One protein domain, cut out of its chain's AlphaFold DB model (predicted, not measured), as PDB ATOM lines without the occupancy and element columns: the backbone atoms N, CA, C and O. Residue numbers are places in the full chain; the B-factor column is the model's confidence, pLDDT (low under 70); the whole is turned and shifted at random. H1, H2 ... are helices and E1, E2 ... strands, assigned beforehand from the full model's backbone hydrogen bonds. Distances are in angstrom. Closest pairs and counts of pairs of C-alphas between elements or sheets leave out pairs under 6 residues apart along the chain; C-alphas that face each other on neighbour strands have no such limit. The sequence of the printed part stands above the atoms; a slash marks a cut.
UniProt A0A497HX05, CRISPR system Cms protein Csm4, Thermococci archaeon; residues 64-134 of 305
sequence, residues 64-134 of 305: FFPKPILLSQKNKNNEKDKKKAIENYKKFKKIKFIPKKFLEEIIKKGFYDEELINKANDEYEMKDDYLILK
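What this domain is: This is residues 64 to 134 of the 305 residues of the protein "CRISPR system Cms protein Csm4" of Thermococci archaeon (UniProt A0A497HX05). Four short strands stand in a loose row, E1, E2, E4, E3, as two small antiparallel sheets, E1 with E2 and the hairpin E3 with E4. H1 and H3 meet nearly at right angles beside the hairpin, H2 packs at the E1 end of the row with its residues 100 to 103, and residues 76 to 84 stick out at the far end. The printed part has 71 residues, with three named helices and four named strands in the order E1 H1 E2 H2 H3 E3 E4, class mixed. It is compact, radius of gyration of the C-alphas 11.7 A, spanning 34 by 23 by 18 A.

Where its parts are: Find C-alpha 64 at (69.433, 83.123, 79.835); E1 runs from there to residue 66. Look next at C-alpha 82 at (87.419, 90.301, 102.547), where H1 begins, residues 82 to 94, 18.8 A long. E2 is residues 97 to 99, H2 100 to 109 with 14.5 A, and H3 114 to 122 with 12.1 A. E3 is 124 to 127, and E4, 130 to 133, ends at C-alpha 133 at (69.985, 77.712, 89.622).

How they stand to each other: Between E1 and E2, N 65 and O 98 are 2.8 A apart, within hydrogen-bond range. In the hairpin E3 and E4, N 125 and O 132 are at 2.7 A. The closest C-alphas of E2 and E4, Phe 97 and Tyr 130, are 4.9 A apart. H1 and H3 touch, about perpendicular at 74 degrees, closest at C-alphas Tyr 89 and Ile 117, 7.0 A. H2 and H3 are near each other, with 6 pairs of C-alphas within 10 A; H1 and H2 are apart. In H1, H2 and H3 every O i to N i+4 pair is within hydrogen-bond range.

The domain as a whole: The C-alphas farthest apart, Phe 64 and Glu 79, are 34.2 A apart. The printed part has no cut. The link from E1 to H1, 15 residues, is long; the others are tight. Confidence is low, under 70, at residues 74 to 81.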
ATOM      1  N   PHE A  64      68.271  82.355  79.416       96.38
ATOM      2  CA  PHE A  64      69.433  83.123  79.835       96.38
ATOM      3  C   PHE A  64      69.497  84.465  79.111       96.38
ATOM      4  O   PHE A  64      69.109  84.591  77.953       96.38
ATOM      5  N   PHE A  65      70.002  85.470  79.809       96.19
ATOM      6  CA  PHE A  65      70.152  86.846  79.354       96.19
ATOM      7  C   PHE A  65      71.596  87.297  79.542       96.19
ATOM      8  O   PHE A  65      72.265  86.799  80.449       96.19
ATOM      9  N   PRO A  66      72.084  88.260  78.746       96.25
ATOM     10  CA  PRO A  66      73.379  88.871  78.996       96.25
ATOM     11  C   PRO A  66      73.350  89.558  80.366       96.25
ATOM     12  O   PRO A  66      72.398  90.265  80.700       96.25
ATOM     13  N   LYS A  67      74.388  89.342  81.172       95.19
ATOM     14  CA  LYS A  67      74.514  89.940  82.500       95.19
ATOM     15  C   LYS A  67      74.588  91.466  82.360       95.19
ATOM     16  O   LYS A  67      75.551  91.947  81.756       95.19
ATOM     17  N   PRO A  68      73.652  92.234  82.951       94.19
ATOM     18  CA  PRO A  68      73.695  93.687  82.895       94.19
ATOM     19  C   PRO A  68      75.021  94.233  83.429       94.19
ATOM     20  O   PRO A  68      75.533  93.788  84.462       94.19
ATOM     21  N   ILE A  69      75.591  95.207  82.742       93.38
ATOM     22  CA  ILE A  69      76.734  95.968  83.225       93.38
ATOM     23  C   ILE A  69      76.140  97.082  84.082       93.38
ATOM     24  O   ILE A  69      75.378  97.905  83.590       93.38
ATOM     25  N   LEU A  70      76.415  97.058  85.382       90.12
ATOM     26  CA  LEU A  70      75.908  98.017  86.365       90.12
ATOM     27  C   LEU A  70      76.997  98.294  87.402       90.12
ATOM     28  O   LEU A  70      77.989  97.559  87.494       90.12
ATOM     29  N   LEU A  71      76.794  99.336  88.208       86.44
ATOM     30  CA  LEU A  71      77.668  99.651  89.334       86.44
ATOM     31  C   LEU A  71      77.718  98.503  90.335       86.44
ATOM     32  O   LEU A  71      76.692  97.918  90.687       86.44
ATOM     33  N   SER A  72      78.919  98.251  90.849       83.88
ATOM     34  CA  SER A  72      79.092  97.475  92.068       83.88
ATOM     35  C   SER A  72      79.330  98.412  93.244       83.88
ATOM     36  O   SER A  72      80.316  99.153  93.267       83.88
ATOM     37  N   GLN A  73      78.426  98.372  94.218       80.88
ATOM     38  CA  GLN A  73      78.575  99.064  95.487       80.88
ATOM     39  C   GLN A  73      79.354  98.172  96.455       80.88
ATOM     40  O   GLN A  73      79.029  97.002  96.653       80.88
ATOM     41  N   LYS A  74      80.417  98.724  97.048       69.06
ATOM     42  CA  LYS A  74      81.175  98.052  98.107       69.06
ATOM     43  C   LYS A  74      80.600  98.452  99.456       69.06
ATOM     44  O   LYS A  74      80.575  99.642  99.773       69.06
ATOM     45  N   ASN A  75      80.239  97.472 100.275       61.75
ATOM     46  CA  ASN A  75      79.925  97.728 101.672       61.75
ATOM     47  C   ASN A  75      81.234  98.001 102.426       61.75
ATOM     48  O   ASN A  75      82.166  97.202 102.400       61.75
ATOM     49  N   LYS A  76      81.334  99.158 103.090       54.75
ATOM     50  CA  LYS A  76      82.554  99.566 103.815       54.75
ATOM     51  C   LYS A  76      82.807  98.771 105.108       54.75
ATOM     52  O   LYS A  76      83.859  98.955 105.710       54.75
ATOM     53  N   ASN A  77      81.891  97.894 105.532       49.44
ATOM     54  CA  ASN A  77      81.773  97.550 106.953       49.44
ATOM     55  C   ASN A  77      82.223  96.145 107.391       49.44
ATOM     56  O   ASN A  77      82.283  95.923 108.594       49.44
ATOM     57  N   ASN A  78      82.604  95.216 106.504       53.16
ATOM     58  CA  ASN A  78      82.936  93.850 106.942       53.16
ATOM     59  C   ASN A  78      84.395  93.464 106.653       53.16
ATOM     60  O   ASN A  78      84.768  93.075 105.549       53.16
ATOM     61  N   GLU A  79      85.246  93.553 107.681       55.56
ATOM     62  CA  GLU A  79      86.669  93.197 107.586       55.56
ATOM     63  C   GLU A  79      86.952  91.692 107.649       55.56
ATOM     64  O   GLU A  79      88.002  91.258 107.174       55.56
ATOM     65  N   LYS A  80      86.031  90.887 108.193       54.50
ATOM     66  CA  LYS A  80      86.319  89.487 108.549       54.50
ATOM     67  C   LYS A  80      86.334  88.501 107.370       54.50
ATOM     68  O   LYS A  80      86.999  87.482 107.486       54.50
ATOM     69  N   ASP A  81      85.744  88.838 106.217       63.69
ATOM     70  CA  ASP A  81      85.642  87.931 105.053       63.69
ATOM     71  C   ASP A  81      86.077  88.558 103.713       63.69
ATOM     72  O   ASP A  81      85.686  88.107 102.631       63.69
ATOM     73  N   LYS A  82      86.951  89.577 103.751       70.94
ATOM     74  CA  LYS A  82      87.419  90.301 102.547       70.94
ATOM     75  C   LYS A  82      87.930  89.360 101.442       70.94
ATOM     76  O   LYS A  82      87.652  89.584 100.268       70.94
ATOM     77  N   LYS A  83      88.654  88.287 101.788       74.31
ATOM     78  CA  LYS A  83      89.250  87.367 100.798       74.31
ATOM     79  C   LYS A  83      88.193  86.541 100.050       74.31
ATOM     80  O   LYS A  83      88.260  86.456  98.825       74.31
ATOM     81  N   LYS A  84      87.204  85.994 100.768       75.50
ATOM     82  CA  LYS A  84      86.103  85.202 100.193       75.50
ATOM     83  C   LYS A  84      85.163  86.084  99.365       75.50
ATOM     84  O   LYS A  84      84.819  85.719  98.245       75.50
ATOM     85  N   ALA A  85      84.850  87.287  99.853       74.38
ATOM     86  CA  ALA A  85      84.062  88.274  99.113       74.38
ATOM     87  C   ALA A  85      84.733  88.684  97.786       74.38
ATOM     88  O   ALA A  85      84.085  88.719  96.740       74.38
ATOM     89  N   ILE A  86      86.053  88.916  97.791       79.75
ATOM     90  CA  ILE A  86      86.819  89.222  96.571       79.75
ATOM     91  C   ILE A  86      86.801  88.047  95.586       79.75
ATOM     92  O   ILE A  86      86.679  88.261  94.377       79.75
ATOM     93  N   GLU A  87      86.952  86.814  96.068       82.12
ATOM     94  CA  GLU A  87      86.929  85.627  95.212       82.12
ATOM     95  C   GLU A  87      85.556  85.435  94.555       82.12
ATOM     96  O   GLU A  87      85.477  85.272  93.335       82.12
ATOM     97  N   ASN A  88      84.484  85.554  95.338       80.25
ATOM     98  CA  ASN A  88      83.105  85.505  94.857       80.25
ATOM     99  C   ASN A  88      82.836  86.598  93.816       80.25
ATOM    100  O   ASN A  88      82.294  86.318  92.749       80.25
ATOM    101  N   TYR A  89      83.302  87.825  94.065       83.38
ATOM    102  CA  TYR A  89      83.192  88.925  93.109       83.38
ATOM    103  C   TYR A  89      83.916  88.623  91.788       83.38
ATOM    104  O   TYR A  89      83.389  88.877  90.704       83.38
ATOM    105  N   LYS A  90      85.130  88.057  91.851       85.00
ATOM    106  CA  LYS A  90      85.899  87.679  90.653       85.00
ATOM    107  C   LYS A  90      85.198  86.592  89.843       85.00
ATOM    108  O   LYS A  90      85.211  86.681  88.617       85.00
ATOM    109  N   LYS A  91      84.605  85.593  90.504       86.31
ATOM    110  CA  LYS A  91      83.812  84.543  89.844       86.31
ATOM    111  C   LYS A  91      82.577  85.146  89.178       86.31
ATOM    112  O   LYS A  91      82.406  84.989  87.974       86.31
ATOM    113  N   PHE A  92      81.815  85.959  89.909       87.75
ATOM    114  CA  PHE A  92      80.620  86.621  89.389       87.75
ATOM    115  C   PHE A  92      80.912  87.561  88.208       87.75
ATOM    116  O   PHE A  92      80.147  87.628  87.249       87.75
ATOM    117  N   LYS A  93      82.054  88.264  88.222       87.19
ATOM    118  CA  LYS A  93      82.463  89.145  87.116       87.19
ATOM    119  C   LYS A  93      82.713  88.386  85.806       87.19
ATOM    120  O   LYS A  93      82.536  88.983  84.748       87.19
ATOM    121  N   LYS A  94      83.134  87.116  85.866       90.31
ATOM    122  CA  LYS A  94      83.389  86.284  84.676       90.31
ATOM    123  C   LYS A  94      82.110  85.785  84.010       90.31
ATOM    124  O   LYS A  94      82.132  85.543  82.810       90.31
ATOM    125  N   ILE A  95      81.019  85.673  84.764       93.12
ATOM    126  CA  ILE A  95      79.721  85.263  84.229       93.12
ATOM    127  C   ILE A  95      79.274  86.244  83.146       93.12
ATOM    128  O   ILE A  95      79.274  87.456  83.355       93.12
ATOM    129  N   LYS A  96      78.851  85.715  81.999       94.00
ATOM    130  CA  LYS A  96      78.293  86.491  80.885       94.00
ATOM    131  C   LYS A  96      76.782  86.371  80.811       94.00
ATOM    132  O   LYS A  96      76.137  87.324  80.390       94.00
ATOM    133  N   PHE A  97      76.224  85.241  81.242       95.62
ATOM    134  CA  PHE A  97      74.809  84.940  81.104       95.62
ATOM    135  C   PHE A  97      74.159  84.598  82.443       95.62
ATOM    136  O   PHE A  97      74.685  83.810  83.227       95.62
ATOM    137  N   ILE A  98      72.989  85.179  82.691       95.25
ATOM    138  CA  ILE A  98      72.205  84.993  83.915       95.25
ATOM    139  C   ILE A  98      70.781  84.538  83.579       95.25
ATOM    140  O   ILE A  98      70.257  84.912  82.529       95.25
ATOM    141  N   PRO A  99      70.121  83.752  84.440       95.19
ATOM    142  CA  PRO A  99      68.771  83.283  84.182       95.19
ATOM    143  C   PRO A  99      67.778  84.422  84.417       95.19
ATOM    144  O   PRO A  99      67.999  85.297  85.259       95.19
ATOM    145  N   LYS A 100      66.642  84.382  83.715       93.44
ATOM    146  CA  LYS A 100      65.574  85.392  83.812       93.44
ATOM    147  C   LYS A 100      65.218  85.784  85.253       93.44
ATOM    148  O   LYS A 100      65.105  86.968  85.544       93.44
ATOM    149  N   LYS A 101      65.066  84.800  86.152       91.56
ATOM    150  CA  LYS A 101      64.718  85.035  87.567       91.56
ATOM    151  C   LYS A 101      65.714  85.983  88.241       91.56
ATOM    152  O   LYS A 101      65.314  86.954  88.866       91.56
ATOM    153  N   PHE A 102      67.009  85.740  88.044       92.56
ATOM    154  CA  PHE A 102      68.067  86.567  88.619       92.56
ATOM    155  C   PHE A 102      68.168  87.939  87.940       92.56
ATOM    156  O   PHE A 102      68.415  88.943  88.603       92.56
ATOM    157  N   LEU A 103      67.921  88.007  86.625       92.31
ATOM    158  CA  LEU A 103      67.830  89.282  85.910       92.31
ATOM    159  C   LEU A 103      66.744  90.182  86.522       92.31
ATOM    160  O   LEU A 103      67.003  91.353  86.773       92.31
ATOM    161  N   GLU A 104      65.553  89.649  86.797       90.12
ATOM    162  CA  GLU A 104      64.454  90.424  87.388       90.12
ATOM    163  C   GLU A 104      64.788  90.953  88.792       90.12
ATOM    164  O   GLU A 104      64.358  92.048  89.155       90.12
ATOM    165  N   GLU A 105      65.585  90.221  89.572       89.88
ATOM    166  CA  GLU A 105      66.091  90.691  90.866       89.88
ATOM    167  C   GLU A 105      67.096  91.838  90.712       89.88
ATOM    168  O   GLU A 105      66.992  92.847  91.413       89.88
ATOM    169  N   ILE A 106      68.026  91.726  89.756       89.56
ATOM    170  CA  ILE A 106      68.984  92.797  89.448       89.56
ATOM    171  C   ILE A 106      68.252  94.051  88.972       89.56
ATOM    172  O   ILE A 106      68.583  95.147  89.416       89.56
ATOM    173  N   ILE A 107      67.254  93.900  88.097       87.31
ATOM    174  CA  ILE A 107      66.474  95.025  87.565       87.31
ATOM    175  C   ILE A 107      65.735  95.759  88.693       87.31
ATOM    176  O   ILE A 107      65.697  96.984  88.693       87.31
ATOM    177  N   LYS A 108      65.190  95.038  89.683       85.94
ATOM    178  CA  LYS A 108      64.525  95.655  90.845       85.94
ATOM    179  C   LYS A 108      65.491  96.418  91.750       85.94
ATOM    180  O   LYS A 108      65.108  97.438  92.312       85.94
ATOM    181  N   LYS A 109      66.712  95.907  91.936       86.69
ATOM    182  CA  LYS A 109      67.699  96.493  92.857       86.69
ATOM    183  C   LYS A 109      68.501  97.628  92.225       86.69
ATOM    184  O   LYS A 109      68.778  98.627  92.875       86.69
ATOM    185  N   GLY A 110      68.891  97.468  90.966       85.88
ATOM    186  CA  GLY A 110      69.576  98.492  90.186       85.88
ATOM    187  C   GLY A 110      71.093  98.558  90.282       85.88
ATOM    188  O   GLY A 110      71.728  99.331  89.563       85.88
ATOM    189  N   PHE A 111      71.695  97.751  91.146       87.38
ATOM    190  CA  PHE A 111      73.136  97.693  91.354       87.38
ATOM    191  C   PHE A 111      73.541  96.323  91.901       87.38
ATOM    192  O   PHE A 111      72.713  95.559  92.401       87.38
ATOM    193  N   TYR A 112      74.835  96.022  91.815       88.75
ATOM    194  CA  TYR A 112      75.431  94.842  92.430       88.75
ATOM    195  C   TYR A 112      75.979  95.188  93.810       88.75
ATOM    196  O   TYR A 112      76.793  96.102  93.940       88.75
ATOM    197  N   ASP A 113      75.611  94.424  94.828       87.69
ATOM    198  CA  ASP A 113      76.196  94.507  96.163       87.69
ATOM    199  C   ASP A 113      76.556  93.119  96.704       87.69
ATOM    200  O   ASP A 113      76.346  92.095  96.047       87.69
ATOM    201  N   GLU A 114      77.145  93.086  97.898       83.81
ATOM    202  CA  GLU A 114      77.592  91.836  98.513       83.81
ATOM    203  C   GLU A 114      76.435  90.870  98.781       83.81
ATOM    204  O   GLU A 114      76.609  89.671  98.590       83.81
ATOM    205  N   GLU A 115      75.252  91.361  99.152       85.00
ATOM    206  CA  GLU A 115      74.082  90.511  99.398       85.00
ATOM    207  C   GLU A 115      73.643  89.771  98.135       85.00
ATOM    208  O   GLU A 115      73.460  88.554  98.163       85.00
ATOM    209  N   LEU A 116      73.529  90.480  97.008       86.62
ATOM    210  CA  LEU A 116      73.102  89.881  95.745       86.62
ATOM    211  C   LEU A 116      74.155  88.901  95.208       86.62
ATOM    212  O   LEU A 116      73.811  87.851  94.665       86.62
ATOM    213  N   ILE A 117      75.441  89.201  95.406       84.81
ATOM    214  CA  ILE A 117      76.539  88.299  95.033       84.81
ATOM    215  C   ILE A 117      76.582  87.070  95.946       84.81
ATOM    216  O   ILE A 117      76.836  85.967  95.465       84.81
ATOM    217  N   ASN A 118      76.337  87.220  97.246       84.50
ATOM    218  CA  ASN A 118      76.285  86.091  98.173       84.50
ATOM    219  C   ASN A 118      75.093  85.187  97.852       84.50
ATOM    220  O   ASN A 118      75.290  83.990  97.661       84.50
ATOM    221  N   LYS A 119      73.911  85.764  97.608       84.50
ATOM    222  CA  LYS A 119      72.737  85.027  97.120       84.50
ATOM    223  C   LYS A 119      73.033  84.262  95.825       84.50
ATOM    224  O   LYS A 119      72.657  83.101  95.690       84.50
ATOM    225  N   ALA A 120      73.784  84.866  94.901       83.69
ATOM    226  CA  ALA A 120      74.238  84.198  93.680       83.69
ATOM    227  C   ALA A 120      75.188  83.009  93.930       83.69
ATOM    228  O   ALA A 120      75.319  82.159  93.063       83.69
ATOM    229  N   ASN A 121      75.871  82.923  95.073       82.75
ATOM    230  CA  ASN A 121      76.676  81.747  95.436       82.75
ATOM    231  C   ASN A 121      75.863  80.705  96.226       82.75
ATOM    232  O   ASN A 121      76.121  79.497  96.144       82.75
ATOM    233  N   ASP A 122      74.882  81.166  97.000       86.06
ATOM    234  CA  ASP A 122      74.075  80.315  97.871       86.06
ATOM    235  C   ASP A 122      72.980  79.576  97.091       86.06
ATOM    236  O   ASP A 122      72.816  78.369  97.267       86.06
ATOM    237  N   GLU A 123      72.292  80.250  96.168       88.38
ATOM    238  CA  GLU A 123      71.187  79.676  95.385       88.38
ATOM    239  C   GLU A 123      71.616  79.182  93.997       88.38
ATOM    240  O   GLU A 123      70.985  78.286  93.430       88.38
ATOM    241  N   TYR A 124      72.702  79.735  93.451       90.88
ATOM    242  CA  TYR A 124      73.148  79.459  92.089       90.88
ATOM    243  C   TYR A 124      74.562  78.865  92.057       90.88
ATOM    244  O   TYR A 124      75.366  79.019  92.976       90.88
ATOM    245  N   GLU A 125      74.862  78.167  90.971       88.50
ATOM    246  CA  GLU A 125      76.186  77.691  90.599       88.50
ATOM    247  C   GLU A 125      76.742  78.570  89.480       88.50
ATOM    248  O   GLU A 125      76.090  78.817  88.465       88.50
ATOM    249  N   MET A 126      77.969  79.048  89.672       88.38
ATOM    250  CA  MET A 126      78.728  79.777  88.659       88.38
ATOM    251  C   MET A 126      79.580  78.774  87.885       88.38
ATOM    252  O   MET A 126      80.612  78.327  88.392       88.38
ATOM    253  N   LYS A 127      79.148  78.410  86.676       85.06
ATOM    254  CA  LYS A 127      79.831  77.425  85.834       85.06
ATOM    255  C   LYS A 127      80.057  77.999  84.440       85.06
ATOM    256  O   LYS A 127      79.125  78.479  83.801       85.06
ATOM    257  N   ASP A 128      81.309  77.946  83.992       84.88
ATOM    258  CA  ASP A 128      81.767  78.544  82.737       84.88
ATOM    259  C   ASP A 128      81.371  80.031  82.640       84.88
ATOM    260  O   ASP A 128      81.774  80.838  83.481       84.88
ATOM    261  N   ASP A 129      80.564  80.389  81.643       90.75
ATOM    262  CA  ASP A 129      80.052  81.743  81.419       90.75
ATOM    263  C   ASP A 129      78.638  81.962  82.016       90.75
ATOM    264  O   ASP A 129      78.043  83.023  81.801       90.75
ATOM    265  N   TYR A 130      78.089  80.996  82.765       92.56
ATOM    266  CA  TYR A 130      76.683  80.946  83.187       92.56
ATOM    267  C   TYR A 130      76.483  80.985  84.707       92.56
ATOM    268  O   TYR A 130      77.204  80.344  85.474       92.56
ATOM    269  N   LEU A 131      75.438  81.693  85.141       92.75
ATOM    270  CA  LEU A 131      74.851  81.552  86.475       92.75
ATOM    271  C   LEU A 131      73.649  80.606  86.390       92.75
ATOM    272  O   LEU A 131      72.720  80.876  85.639       92.75
ATOM    273  N   ILE A 132      73.646  79.499  87.126       91.12
ATOM    274  CA  ILE A 132      72.640  78.434  86.973       91.12
ATOM    275  C   ILE A 132      71.988  78.163  88.318       91.12
ATOM    276  O   ILE A 132      72.684  78.066  89.320       91.12
ATOM    277  N   LEU A 133      70.662  78.056  88.371       89.19
ATOM    278  CA  LEU A 133      69.985  77.712  89.622       89.19
ATOM    279  C   LEU A 133      70.391  76.291  90.041       89.19
ATOM    280  O   LEU A 133      70.379  75.384  89.207       89.19
ATOM    281  N   LYS A 134      70.753  76.082  91.313       87.44
ATOM    282  CA  LYS A 134      71.172  74.760  91.808       87.44
ATOM    283  C   LYS A 134      70.124  73.692  91.479       87.44
ATOM    284  O   LYS A 134      68.948  73.846  91.803       87.44
TER     285      LYS A 134